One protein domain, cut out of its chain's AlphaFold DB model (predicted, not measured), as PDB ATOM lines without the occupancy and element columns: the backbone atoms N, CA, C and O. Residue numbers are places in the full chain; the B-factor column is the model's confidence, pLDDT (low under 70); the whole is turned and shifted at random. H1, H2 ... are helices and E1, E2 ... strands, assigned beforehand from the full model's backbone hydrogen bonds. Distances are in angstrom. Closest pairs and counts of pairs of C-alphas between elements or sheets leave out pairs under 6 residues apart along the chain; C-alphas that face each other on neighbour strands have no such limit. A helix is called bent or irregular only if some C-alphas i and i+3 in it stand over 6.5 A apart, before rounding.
ATOM      1  N   ILE A   8     233.096 286.269 249.581       96.44
ATOM      2  CA  ILE A   8     232.142 286.743 250.573       96.44
ATOM      3  C   ILE A   8     232.853 286.826 251.920       96.44
ATOM      4  O   ILE A   8     233.267 285.819 252.486       96.44
ATOM      5  N   ILE A   9     232.943 288.033 252.474       96.44
ATOM      6  CA  ILE A   9     233.413 288.253 253.844       96.44
ATOM      7  C   ILE A   9     232.205 288.211 254.777       96.44
ATOM      8  O   ILE A   9     231.271 289.011 254.628       96.44
ATOM      9  N   ARG A  10     232.198 287.275 255.725       97.69
ATOM     10  CA  ARG A  10     231.070 287.049 256.644       97.69
ATOM     11  C   ARG A  10     231.538 286.579 258.027       97.69
ATOM     12  O   ARG A  10     232.647 286.055 258.120       97.69
ATOM     13  N   PRO A  11     230.708 286.713 259.080       98.12
ATOM     14  CA  PRO A  11     230.992 286.084 260.362       98.12
ATOM     15  C   PRO A  11     231.163 284.570 260.208       98.12
ATOM     16  O   PRO A  11     230.531 283.942 259.342       98.12
ATOM     17  N   ILE A  12     232.024 283.997 261.043       98.44
ATOM     18  CA  ILE A  12     232.237 282.552 261.100       98.44
ATOM     19  C   ILE A  12     230.976 281.829 261.581       98.44
ATOM     20  O   ILE A  12     230.231 282.324 262.427       98.44
ATOM     21  N   LYS A  13     230.750 280.635 261.042       98.25
ATOM     22  CA  LYS A  13     229.725 279.688 261.479       98.25
ATOM     23  C   LYS A  13     230.395 278.426 262.001       98.25
ATOM     24  O   LYS A  13     231.504 278.092 261.592       98.25
ATOM     25  N   GLU A  14     229.679 277.665 262.819       98.25
ATOM     26  CA  GLU A  14     230.154 276.369 263.322       98.25
ATOM     27  C   GLU A  14     230.590 275.420 262.191       98.25
ATOM     28  O   GLU A  14     231.605 274.735 262.297       98.25
ATOM     29  N   THR A  15     229.889 275.452 261.053       98.25
ATOM     30  CA  THR A  15     230.217 274.664 259.852       98.25
ATOM     31  C   THR A  15     231.575 275.004 259.232       98.25
ATOM     32  O   THR A  15     232.118 274.197 258.477       98.25
ATOM     33  N   ASP A  16     232.133 276.178 259.531       98.44
ATOM     34  CA  ASP A  16     233.414 276.632 258.989       98.44
ATOM     35  C   ASP A  16     234.599 276.197 259.859       98.44
ATOM     36  O   ASP A  16     235.724 276.147 259.359       98.44
ATOM     37  N   ASN A  17     234.369 275.857 261.137       98.44
ATOM     38  CA  ASN A  17     235.426 275.561 262.112       98.44
ATOM     39  C   ASN A  17     236.429 274.536 261.575       98.44
ATOM     40  O   ASN A  17     237.634 274.774 261.582       98.44
ATOM     41  N   ALA A  18     235.934 273.427 261.022       98.44
ATOM     42  CA  ALA A  18     236.792 272.369 260.503       98.44
ATOM     43  C   ALA A  18     237.645 272.826 259.304       98.44
ATOM     44  O   ALA A  18     238.796 272.410 259.178       98.44
ATOM     45  N   GLN A  19     237.102 273.669 258.413       98.38
ATOM     46  CA  GLN A  19     237.867 274.222 257.288       98.38
ATOM     47  C   GLN A  19     238.914 275.225 257.781       98.38
ATOM     48  O   GLN A  19     240.075 275.155 257.378       98.38
ATOM     49  N   MET A  20     238.521 276.109 258.698       98.31
ATOM     50  CA  MET A  20     239.384 277.151 259.239       98.31
ATOM     51  C   MET A  20     240.554 276.559 260.039       98.31
ATOM     52  O   MET A  20     241.701 276.946 259.827       98.31
ATOM     53  N   ALA A  21     240.289 275.560 260.885       98.12
ATOM     54  CA  ALA A  21     241.306 274.853 261.658       98.12
ATOM     55  C   ALA A  21     242.333 274.153 260.757       98.12
ATOM     56  O   ALA A  21     243.538 274.220 261.004       98.12
ATOM     57  N   ARG A  22     241.868 273.509 259.674       97.88
ATOM     58  CA  ARG A  22     242.757 272.919 258.662       97.88
ATOM     59  C   ARG A  22     243.623 273.978 257.995       97.88
ATOM     60  O   ARG A  22     244.830 273.786 257.930       97.88
ATOM     61  N   LEU A  23     243.035 275.093 257.558       97.69
ATOM     62  CA  LEU A  23     243.784 276.180 256.928       97.69
ATOM     63  C   LEU A  23     244.882 276.698 257.858       97.69
ATOM     64  O   LEU A  23     246.031 276.773 257.435       97.69
ATOM     65  N   ILE A  24     244.560 277.004 259.119       96.81
ATOM     66  CA  ILE A  24     245.537 277.497 260.104       96.81
ATOM     67  C   ILE A  24     246.717 276.529 260.226       96.81
ATOM     68  O   ILE A  24     247.870 276.947 260.133       96.81
ATOM     69  N   ARG A  25     246.440 275.229 260.372       96.81
ATOM     70  CA  ARG A  25     247.479 274.193 260.477       96.81
ATOM     71  C   ARG A  25     248.312 274.081 259.201       96.81
ATOM     72  O   ARG A  25     249.530 274.024 259.304       96.81
ATOM     73  N   CYS A  26     247.689 274.156 258.023       95.25
ATOM     74  CA  CYS A  26     248.408 274.199 256.750       95.25
ATOM     75  C   CYS A  26     249.359 275.398 256.665       95.25
ATOM     76  O   CYS A  26     250.486 275.230 256.215       95.25
ATOM     77  N   VAL A  27     248.944 276.585 257.125       94.06
ATOM     78  CA  VAL A  27     249.829 277.761 257.155       94.06
ATOM     79  C   VAL A  27     250.982 277.560 258.141       94.06
ATOM     80  O   VAL A  27     252.129 277.836 257.811       94.06
ATOM     81  N   ILE A  28     250.715 277.053 259.345       93.12
ATOM     82  CA  ILE A  28     251.774 276.772 260.328       93.12
ATOM     83  C   ILE A  28     252.794 275.760 259.783       93.12
ATOM     84  O   ILE A  28     253.999 275.975 259.926       93.12
ATOM     85  N   ASP A  29     252.319 274.701 259.122       93.62
ATOM     86  CA  ASP A  29     253.162 273.695 258.478       93.62
ATOM     87  C   ASP A  29     253.986 274.282 257.319       93.62
ATOM     88  O   ASP A  29     255.175 273.986 257.212       93.62
ATOM     89  N   GLU A  30     253.385 275.140 256.488       92.31
ATOM     90  CA  GLU A  30     254.044 275.831 255.366       92.31
ATOM     91  C   GLU A  30     255.250 276.662 255.832       92.31
ATOM     92  O   GLU A  30     256.306 276.638 255.199       92.31
ATOM     93  N   PHE A  31     255.116 277.365 256.960       89.19
ATOM     94  CA  PHE A  31     256.165 278.227 257.511       89.19
ATOM     95  C   PHE A  31     257.092 277.525 258.519       89.19
ATOM     96  O   PHE A  31     258.005 278.159 259.048       89.19
ATOM     97  N   GLY A  32     256.885 276.231 258.795       89.88
ATOM     98  CA  GLY A  32     257.731 275.451 259.706       89.88
ATOM     99  C   GLY A  32     257.727 275.956 261.154       89.88
ATOM    100  O   GLY A  32     258.725 275.811 261.863       89.88
ATOM    101  N   VAL A  33     256.630 276.579 261.593       89.12
ATOM    102  CA  VAL A  33     256.487 277.105 262.961       89.12
ATOM    103  C   VAL A  33     256.221 275.947 263.940       89.12
ATOM    104  O   VAL A  33     255.753 274.879 263.546       89.12
ATOM    105  N   SER A  34     256.543 276.130 265.229       88.94
ATOM    106  CA  SER A  34     256.279 275.118 266.265       88.94
ATOM    107  C   SER A  34     254.814 274.679 266.255       88.94
ATOM    108  O   SER A  34     253.915 275.511 266.167       88.94
ATOM    109  N   ARG A  35     254.579 273.374 266.406       90.62
ATOM    110  CA  ARG A  35     253.233 272.796 266.536       90.62
ATOM    111  C   ARG A  35     252.750 272.724 267.979       90.62
ATOM    112  O   ARG A  35     251.553 272.636 268.202       90.62
ATOM    113  N   THR A  36     253.667 272.726 268.944       89.44
ATOM    114  CA  THR A  36     253.347 272.523 270.363       89.44
ATOM    115  C   THR A  36     253.313 273.847 271.107       89.44
ATOM    116  O   THR A  36     254.245 274.647 270.976       89.44
ATOM    117  N   GLY A  37     252.264 274.051 271.903       85.38
ATOM    118  CA  GLY A  37     252.032 275.281 272.658       85.38
ATOM    119  C   GLY A  37     251.698 276.473 271.762       85.38
ATOM    120  O   GLY A  37     252.059 277.603 272.086       85.38
ATOM    121  N   THR A  38     251.069 276.225 270.613       88.81
ATOM    122  CA  THR A  38     250.721 277.256 269.628       88.81
ATOM    123  C   THR A  38     249.252 277.149 269.232       88.81
ATOM    124  O   THR A  38     248.520 276.277 269.682       88.81
ATOM    125  N   VAL A  39     248.804 278.009 268.316       90.25
ATOM    126  CA  VAL A  39     247.464 277.886 267.725       90.25
ATOM    127  C   VAL A  39     247.226 276.520 267.055       90.25
ATOM    128  O   VAL A  39     246.083 276.140 266.823       90.25
ATOM    129  N   TYR A  40     248.286 275.781 266.719       92.62
ATOM    130  CA  TYR A  40     248.193 274.496 266.035       92.62
ATOM    131  C   TYR A  40     247.533 273.409 266.899       92.62
ATOM    132  O   TYR A  40     246.677 272.667 266.399       92.62
ATOM    133  N   ASP A  41     247.937 273.312 268.171       93.00
ATOM    134  CA  ASP A  41     247.472 272.317 269.144       93.00
ATOM    135  C   ASP A  41     246.449 272.866 270.152       93.00
ATOM    136  O   ASP A  41     245.911 272.100 270.949       93.00
ATOM    137  N   ASP A  42     246.136 274.161 270.090       94.06
ATOM    138  CA  ASP A  42     245.070 274.779 270.881       94.06
ATOM    139  C   ASP A  42     243.680 274.232 270.471       94.06
ATOM    140  O   ASP A  42     243.251 274.450 269.333       94.06
ATOM    141  N   PRO A  43     242.923 273.582 271.380       94.94
ATOM    142  CA  PRO A  43     241.568 273.099 271.100       94.94
ATOM    143  C   PRO A  43     240.589 274.199 270.670       94.94
ATOM    144  O   PRO A  43     239.612 273.920 269.976       94.94
ATOM    145  N   VAL A  44     240.839 275.459 271.046       94.44
ATOM    146  CA  VAL A  44     240.027 276.605 270.608       94.44
ATOM    147  C   VAL A  44     240.066 276.760 269.085       94.44
ATOM    148  O   VAL A  44     239.103 277.245 268.492       94.44
ATOM    149  N   THR A  45     241.140 276.316 268.428       96.69
ATOM    150  CA  THR A  45     241.271 276.351 266.965       96.69
ATOM    151  C   THR A  45     240.241 275.470 266.262       96.69
ATOM    152  O   THR A  45     239.828 275.803 265.154       96.69
ATOM    153  N   ASP A  46     239.761 274.401 266.899       97.75
ATOM    154  CA  ASP A  46     238.704 273.547 266.344       97.75
ATOM    155  C   ASP A  46     237.285 274.074 266.642       97.75
ATOM    156  O   ASP A  46     236.314 273.579 266.071       97.75
ATOM    157  N   CYS A  47     237.161 275.102 267.488       97.56
ATOM    158  CA  CYS A  47     235.892 275.659 267.970       97.56
ATOM    159  C   CYS A  47     235.887 277.202 267.922       97.56
ATOM    160  O   CYS A  47     235.465 277.874 268.870       97.56
ATOM    161  N   ILE A  48     236.405 277.792 266.837       97.75
ATOM    162  CA  ILE A  48     236.603 279.248 266.731       97.75
ATOM    163  C   ILE A  48     235.273 280.000 266.838       97.75
ATOM    164  O   ILE A  48     235.221 281.010 267.543       97.75
ATOM    165  N   SER A  49     234.200 279.520 266.199       98.12
ATOM    166  CA  SER A  49     232.891 280.181 266.280       98.12
ATOM    167  C   SER A  49     232.384 280.282 267.719       98.12
ATOM    168  O   SER A  49     231.957 281.350 268.140       98.12
ATOM    169  N   GLN A  50     232.531 279.215 268.506       98.12
ATOM    170  CA  GLN A  50     232.136 279.179 269.913       98.12
ATOM    171  C   GLN A  50     233.026 280.077 270.779       98.12
ATOM    172  O   GLN A  50     232.570 280.630 271.774       98.12
ATOM    173  N   SER A  51     234.298 280.258 270.407       96.12
ATOM    174  CA  SER A  51     235.244 281.066 271.188       96.12
ATOM    175  C   SER A  51     234.871 282.549 271.277       96.12
ATOM    176  O   SER A  51     235.292 283.226 272.216       96.12
ATOM    177  N   VAL A  52     234.076 283.045 270.321       96.62
ATOM    178  CA  VAL A  52     233.627 284.443 270.239       96.62
ATOM    179  C   VAL A  52     232.153 284.624 270.622       96.62
ATOM    180  O   VAL A  52     231.663 285.750 270.657       96.62
ATOM    181  N   GLU A  53     231.433 283.550 270.955       96.06
ATOM    182  CA  GLU A  53     230.036 283.633 271.390       96.06
ATOM    183  C   GLU A  53     229.907 284.288 272.767       96.06
ATOM    184  O   GLU A  53     230.589 283.917 273.720       96.06
ATOM    185  N   ASN A  54     228.975 285.238 272.898       94.25
ATOM    186  CA  ASN A  54     228.706 285.976 274.141       94.25
ATOM    187  C   ASN A  54     229.924 286.736 274.707       94.25
ATOM    188  O   ASN A  54     229.947 287.105 275.883       94.25
ATOM    189  N   VAL A  55     230.922 287.004 273.865       94.94
ATOM    190  CA  VAL A  55     232.097 287.822 274.171       94.94
ATOM    191  C   VAL A  55     232.039 289.084 273.308       94.94
ATOM    192  O   VAL A  55     231.466 289.076 272.223       94.94
ATOM    193  N   ASN A  56     232.640 290.188 273.762       95.25
ATOM    194  CA  ASN A  56     232.858 291.369 272.918       95.25
ATOM    195  C   ASN A  56     233.999 291.113 271.910       95.25
ATOM    196  O   ASN A  56     235.061 291.733 271.986       95.25
ATOM    197  N   ALA A  57     233.792 290.127 271.045       97.00
ATOM    198  CA  ALA A  57     234.728 289.589 270.072       97.00
ATOM    199  C   ALA A  57     233.956 289.191 268.811       97.00
ATOM    200  O   ALA A  57     232.787 288.822 268.886       97.00
ATOM    201  N   GLU A  58     234.624 289.199 267.664       97.94
ATOM    202  CA  GLU A  58     234.086 288.615 266.437       97.94
ATOM    203  C   GLU A  58     235.199 287.928 265.655       97.94
ATOM    204  O   GLU A  58     236.373 288.295 265.751       97.94
ATOM    205  N   TYR A  59     234.813 286.951 264.840       98.38
ATOM    206  CA  TYR A  59     235.701 286.302 263.892       98.38
ATOM    207  C   TYR A  59     235.019 286.216 262.529       98.38
ATOM    208  O   TYR A  59     233.858 285.815 262.413       98.38
ATOM    209  N   TRP A  60     235.748 286.618 261.499       98.38
ATOM    210  CA  TRP A  60     235.271 286.736 260.131       98.38
ATOM    211  C   TRP A  60     236.071 285.819 259.222       98.38
ATOM    212  O   TRP A  60     237.269 285.617 259.419       98.38
ATOM    213  N   VAL A  61     235.395 285.282 258.213       98.38
ATOM    214  CA  VAL A  61     235.967 284.381 257.215       98.38
ATOM    215  C   VAL A  61     235.769 284.931 255.810       98.38
ATOM    216  O   VAL A  61     234.820 285.675 255.547       98.38
ATOM    217  N   ILE A  62     236.670 284.535 254.916       97.06
ATOM    218  CA  ILE A  62     236.552 284.731 253.473       97.06
ATOM    219  C   ILE A  62     236.030 283.419 252.882       97.06
ATOM    220  O   ILE A  62     236.721 282.406 252.935       97.06
ATOM    221  N   ASP A  63     234.820 283.441 252.338       96.69
ATOM    222  CA  ASP A  63     234.158 282.310 251.686       96.69
ATOM    223  C   ASP A  63     234.183 282.515 250.167       96.69
ATOM    224  O   ASP A  63     233.777 283.571 249.678       96.69
ATOM    225  N   TYR A  64     234.673 281.527 249.425       95.69
ATOM    226  CA  TYR A  64     234.647 281.503 247.968       95.69
ATOM    227  C   TYR A  64     234.039 280.184 247.502       95.69
ATOM    228  O   TYR A  64     234.669 279.132 247.582       95.69
ATOM    229  N   GLY A  65     232.784 280.227 247.051       93.88
ATOM    230  CA  GLY A  65     232.086 279.033 246.564       93.88
ATOM    231  C   GLY A  65     231.889 277.928 247.613       93.88
ATOM    232  O   GLY A  65     231.776 276.765 247.237       93.88
ATOM    233  N   GLY A  66     231.847 278.260 248.909       95.00
ATOM    234  CA  GLY A  66     231.739 277.300 250.015       95.00
ATOM    235  C   GLY A  66     233.085 276.863 250.605       95.00
ATOM    236  O   GLY A  66     233.107 276.149 251.615       95.00
ATOM    237  N   GLU A  67     234.197 277.298 250.012       96.62
ATOM    238  CA  GLU A  67     235.542 277.058 250.528       96.62
ATOM    239  C   GLU A  67     236.049 278.259 251.325       96.62
ATOM    240  O   GLU A  67     236.037 279.401 250.855       96.62
ATOM    241  N   ILE A  68     236.545 277.996 252.533       97.88
ATOM    242  CA  ILE A  68     237.125 279.034 253.386       97.88
ATOM    243  C   ILE A  68     238.560 279.325 252.947       97.88
ATOM    244  O   ILE A  68     239.442 278.474 253.042       97.88
ATOM    245  N   GLN A  69     238.798 280.561 252.514       97.44
ATOM    246  CA  GLN A  69     240.089 281.041 252.013       97.44
ATOM    247  C   GLN A  69     240.896 281.807 253.065       97.44
ATOM    248  O   GLN A  69     242.029 282.211 252.820       97.44
ATOM    249  N   GLY A  70     240.344 282.015 254.255       97.75
ATOM    250  CA  GLY A  70     241.038 282.699 255.333       97.75
ATOM    251  C   GLY A  70     240.089 283.231 256.389       97.75
ATOM    252  O   GLY A  70     238.868 283.150 256.246       97.75
ATOM    253  N   GLY A  71     240.662 283.809 257.435       97.75
ATOM    254  CA  GLY A  71     239.906 284.471 258.479       97.75
ATOM    255  C   GLY A  71     240.762 285.336 259.388       97.75
ATOM    256  O   GLY A  71     241.993 285.309 259.343       97.75
ATOM    257  N   CYS A  72     240.074 286.149 260.175       98.00
ATOM    258  CA  CYS A  72     240.647 287.035 261.173       98.00
ATOM    259  C   CYS A  72     239.570 287.388 262.191       98.00
ATOM    260  O   CYS A  72     238.398 287.520 261.834       98.00
ATOM    261  N   GLY A  73     239.963 287.638 263.433       97.44
ATOM    262  CA  GLY A  73     239.057 288.209 264.417       97.44
ATOM    263  C   GLY A  73     239.709 289.268 265.274       97.44
ATOM    264  O   GLY A  73     240.898 289.563 265.144       97.44
ATOM    265  N   PHE A  74     238.907 289.804 266.182       97.56
ATOM    266  CA  PHE A  74     239.390 290.592 267.302       97.56
ATOM    267  C   PHE A  74     238.921 289.965 268.612       97.56
ATOM    268  O   PHE A  74     237.809 289.443 268.691       97.56
ATOM    269  N   TYR A  75     239.764 290.017 269.643       97.06
ATOM    270  CA  TYR A  75     239.462 289.433 270.947       97.06
ATOM    271  C   TYR A  75     239.878 290.364 272.093       97.06
ATOM    272  O   TYR A  75     240.965 290.944 272.043       97.06
ATOM    273  N   PRO A  76     239.065 290.520 273.152       95.94
ATOM    274  CA  PRO A  76     239.417 291.319 274.322       95.94
ATOM    275  C   PRO A  76     240.351 290.524 275.248       95.94
ATOM    276  O   PRO A  76     239.986 290.150 276.363       95.94
ATOM    277  N   THR A  77     241.555 290.214 274.765       94.44
ATOM    278  CA  THR A  77     242.530 289.371 275.464       94.44
ATOM    279  C   THR A  77     242.835 289.901 276.863       94.44
ATOM    280  O   THR A  77     243.035 291.100 277.088       94.44
ATOM    281  N   LYS A  78     242.872 288.987 277.839       93.50
ATOM    282  CA  LYS A  78     243.147 289.317 279.240       93.50
ATOM    283  C   LYS A  78     244.488 290.044 279.359       93.50
ATOM    284  O   LYS A  78     245.512 289.536 278.918       93.50
ATOM    285  N   GLY A  79     244.480 291.197 280.024       95.31
ATOM    286  CA  GLY A  79     245.671 292.028 280.230       95.31
ATOM    287  C   GLY A  79     245.781 293.214 279.273       95.31
ATOM    288  O   GLY A  79     246.630 294.076 279.492       95.31
ATOM    289  N   LEU A  80     244.908 293.311 278.265       94.94
ATOM    290  CA  LEU A  80     244.805 294.514 277.445       94.94
ATOM    291  C   LEU A  80     244.174 295.685 278.225       94.94
ATOM    292  O   LEU A  80     243.323 295.465 279.093       94.94
ATOM    293  N   PRO A  81     244.543 296.940 277.901       95.75
ATOM    294  CA  PRO A  81     243.843 298.114 278.408       95.75
ATOM    295  C   PRO A  81     242.352 298.104 278.041       95.75
ATOM    296  O   PRO A  81     241.927 297.498 277.055       95.75
ATOM    297  N   GLY A  82     241.543 298.825 278.818       92.94
ATOM    298  CA  GLY A  82     240.123 298.985 278.513       92.94
ATOM    299  C   GLY A  82     239.908 299.574 277.114       92.94
ATOM    300  O   GLY A  82     240.592 300.519 276.729       92.94
ATOM    301  N   LYS A  83     238.921 299.037 276.382       89.88
ATOM    302  CA  LYS A  83     238.603 299.388 274.982       89.88
ATOM    303  C   LYS A  83     239.686 299.014 273.955       89.88
ATOM    304  O   LYS A  83     239.634 299.504 272.830       89.88
ATOM    305  N   CYS A  84     240.630 298.146 274.307       95.88
ATOM    306  CA  CYS A  84     241.536 297.520 273.349       95.88
ATOM    307  C   CYS A  84     241.082 296.092 273.023       95.88
ATOM    308  O   CYS A  84     240.451 295.422 273.842       95.88
ATOM    309  N   ALA A  85     241.439 295.630 271.830       96.88
ATOM    310  CA  ALA A  85     241.300 294.246 271.405       96.88
ATOM    311  C   ALA A  85     242.570 293.825 270.657       96.88
ATOM    312  O   ALA A  85     243.246 294.652 270.044       96.88
ATOM    313  N   GLU A  86     242.893 292.544 270.731       97.12
ATOM    314  CA  GLU A  86     243.950 291.911 269.955       97.12
ATOM    315  C   GLU A  86     243.381 291.459 268.615       97.12
ATOM    316  O   GLU A  86     242.285 290.904 268.573       97.12
ATOM    317  N   ILE A  87     244.131 291.656 267.532       97.62
ATOM    318  CA  ILE A  87     243.846 290.987 266.264       97.62
ATOM    319  C   ILE A  87     244.326 289.546 266.381       97.62
ATOM    320  O   ILE A  87     245.520 289.296 266.529       97.62
ATOM    321  N   VAL A  88     243.393 288.603 266.327       96.00
ATOM    322  CA  VAL A  88     243.665 287.191 266.593       96.00
ATOM    323  C   VAL A  88     243.467 286.339 265.356       96.00
ATOM    324  O   VAL A  88     242.587 286.592 264.530       96.00
ATOM    325  N   LYS A  89     244.267 285.269 265.287       94.88
ATOM    326  CA  LYS A  89     244.135 284.176 264.317       94.88
ATOM    327  C   LYS A  89     243.976 284.685 262.874       94.88
ATOM    328  O   LYS A  89     243.111 284.230 262.138       94.88
ATOM    329  N   TYR A  90     244.815 285.640 262.475       96.31
ATOM    330  CA  TYR A  90     244.823 286.159 261.113       96.31
ATOM    331  C   TYR A  90     245.579 285.207 260.177       96.31
ATOM    332  O   TYR A  90     246.808 285.170 260.186       96.31
ATOM    333  N   TYR A  91     244.842 284.426 259.385       96.50
ATOM    334  CA  TYR A  91     245.404 283.423 258.478       96.50
ATOM    335  C   TYR A  91     244.693 283.443 257.129       96.50
ATOM    336  O   TYR A  91     243.466 283.475 257.064       96.50
ATOM    337  N   LEU A  92     245.471 283.374 256.050       96.69
ATOM    338  CA  LEU A  92     244.987 283.372 254.669       96.69
ATOM    339  C   LEU A  92     245.539 282.160 253.919       96.69
ATOM    340  O   LEU A  92     246.701 281.786 254.113       96.69
ATOM    341  N   SER A  93     244.734 281.567 253.039       95.44
ATOM    342  CA  SER A  93     245.202 280.567 252.079       95.44
ATOM    343  C   SER A  93     246.177 281.219 251.090       95.44
ATOM    344  O   SER A  93     246.062 282.418 250.830       95.44
ATOM    345  N   PRO A  94     247.124 280.469 250.498       92.12
ATOM    346  CA  PRO A  94     248.028 281.015 249.486       92.12
ATOM    347  C   PRO A  94     247.308 281.672 248.299       92.12
ATOM    348  O   PRO A  94     247.823 282.631 247.737       92.12
ATOM    349  N   ALA A  95     246.109 281.194 247.950       88.75
ATOM    350  CA  ALA A  95     245.339 281.660 246.798       88.75
ATOM    351  C   ALA A  95     244.844 283.112 246.915       88.75
ATOM    352  O   ALA A  95     244.515 283.722 245.902       88.75
ATOM    353  N   VAL A  96     244.777 283.656 248.134       90.81
ATOM    354  CA  VAL A  96     244.289 285.021 248.398       90.81
ATOM    355  C   VAL A  96     245.369 285.935 248.990       90.81
ATOM    356  O   VAL A  96     245.063 287.010 249.508       90.81
ATOM    357  N   ARG A  97     246.638 285.510 248.933       90.12
ATOM    358  CA  ARG A  97     247.812 286.333 249.269       90.12
ATOM    359  C   ARG A  97     248.302 287.068 248.006       90.12
ATOM    360  O   ARG A  97     248.038 286.611 246.898       90.12
TER     361      ARG A  97
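AT A GLANCE: This is residues 8 to 97 of the 98 residues of an uncharacterized protein of Bacteroides sp. CAG:633 (UniProt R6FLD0). A four-stranded antiparallel sheet makes a wall, with the long helix H1 crossing one face and the two short helices H2 and H3 beside H1 on that same side; the other face has no named helix over it. Beyond the end of H1 the long link, residues 31 to 42, swings out and folds back to H2. The printed part has 90 residues, with three named helices and four named strands in the order E1 H1 H2 H3 E2 E3 E4, the sheet's order E1 - E2 - E3 - E4, and a mixed class of helices and strands. It is compact, with a radius of gyration of the C-alphas of 13.0 A, and spans 36 by 31 by 22 A.

IN THESE COORDINATES: E1 is residues 8 to 11, 9.9 A long, beginning at C-alpha 8 at (232.142, 286.743, 250.573). H1, residues 14 to 30, is 25.2 A long and starts at C-alpha 14 at (230.154, 276.369, 263.322); it is irregular, but only just: C-alphas 15 and 18 are 7.0 A apart. H2, residues 43 to 46, measures 5.6 A, and H3, residues 48 to 51, 5.0 A. E2 is residues 58 to 64, 19.8 A, and E3 is residues 67 to 75, 24.2 A. E4, residues 86 to 92, is 17.5 A long and ends at C-alpha 92 at (244.987, 283.372, 254.669).

HOW THE PARTS SIT: Edge strand E1 is antiparallel to E2 at 152 degrees, with N 8 and O 63 2.8 A apart, within hydrogen-bond range. E2, E3 and E4 form a meander, each strand the antiparallel neighbour of the one before. In the hairpin E2 and E3, N 60 and O 72 are 2.8 A apart; in the hairpin E3 and E4, N 71 and O 91 are also 2.8 A apart. E3 bends by 52 degrees at residue 70. H1 is on the sheet at a height of 7.6 A, giving two layers, a helix on one face of a sheet. It runs across the strands, at 85 degrees to E2 on the local plane; the C-alphas of Ile 24 and Tyr 91 are its closest to E4, 6.1 A. H3 is on the same face, at a height of 8.7 A. H1 touches H3 with residues 14 to 17 alone, closest at the C-alphas of Glu 14 and Ser 49, 5.5 A. H1 touches H2 with residues 17 to 21 alone, closest at the C-alphas of Ala 21 and Thr 45, 5.5 A. H2 is not on the sheet. In H1, 11 of 13 O i to N i+4 pairs are within hydrogen-bond range; H2 and H3 are too short for such a pair.

THE WHOLE: The two C-alphas farthest apart are those of Gly 65 and Pro 81, 38.9 A. The printed part has no cut, and the link from H1 to H2, 12 residues, is long. The mean pLDDT of the printed part is 95.4, and no printed residue is under 70.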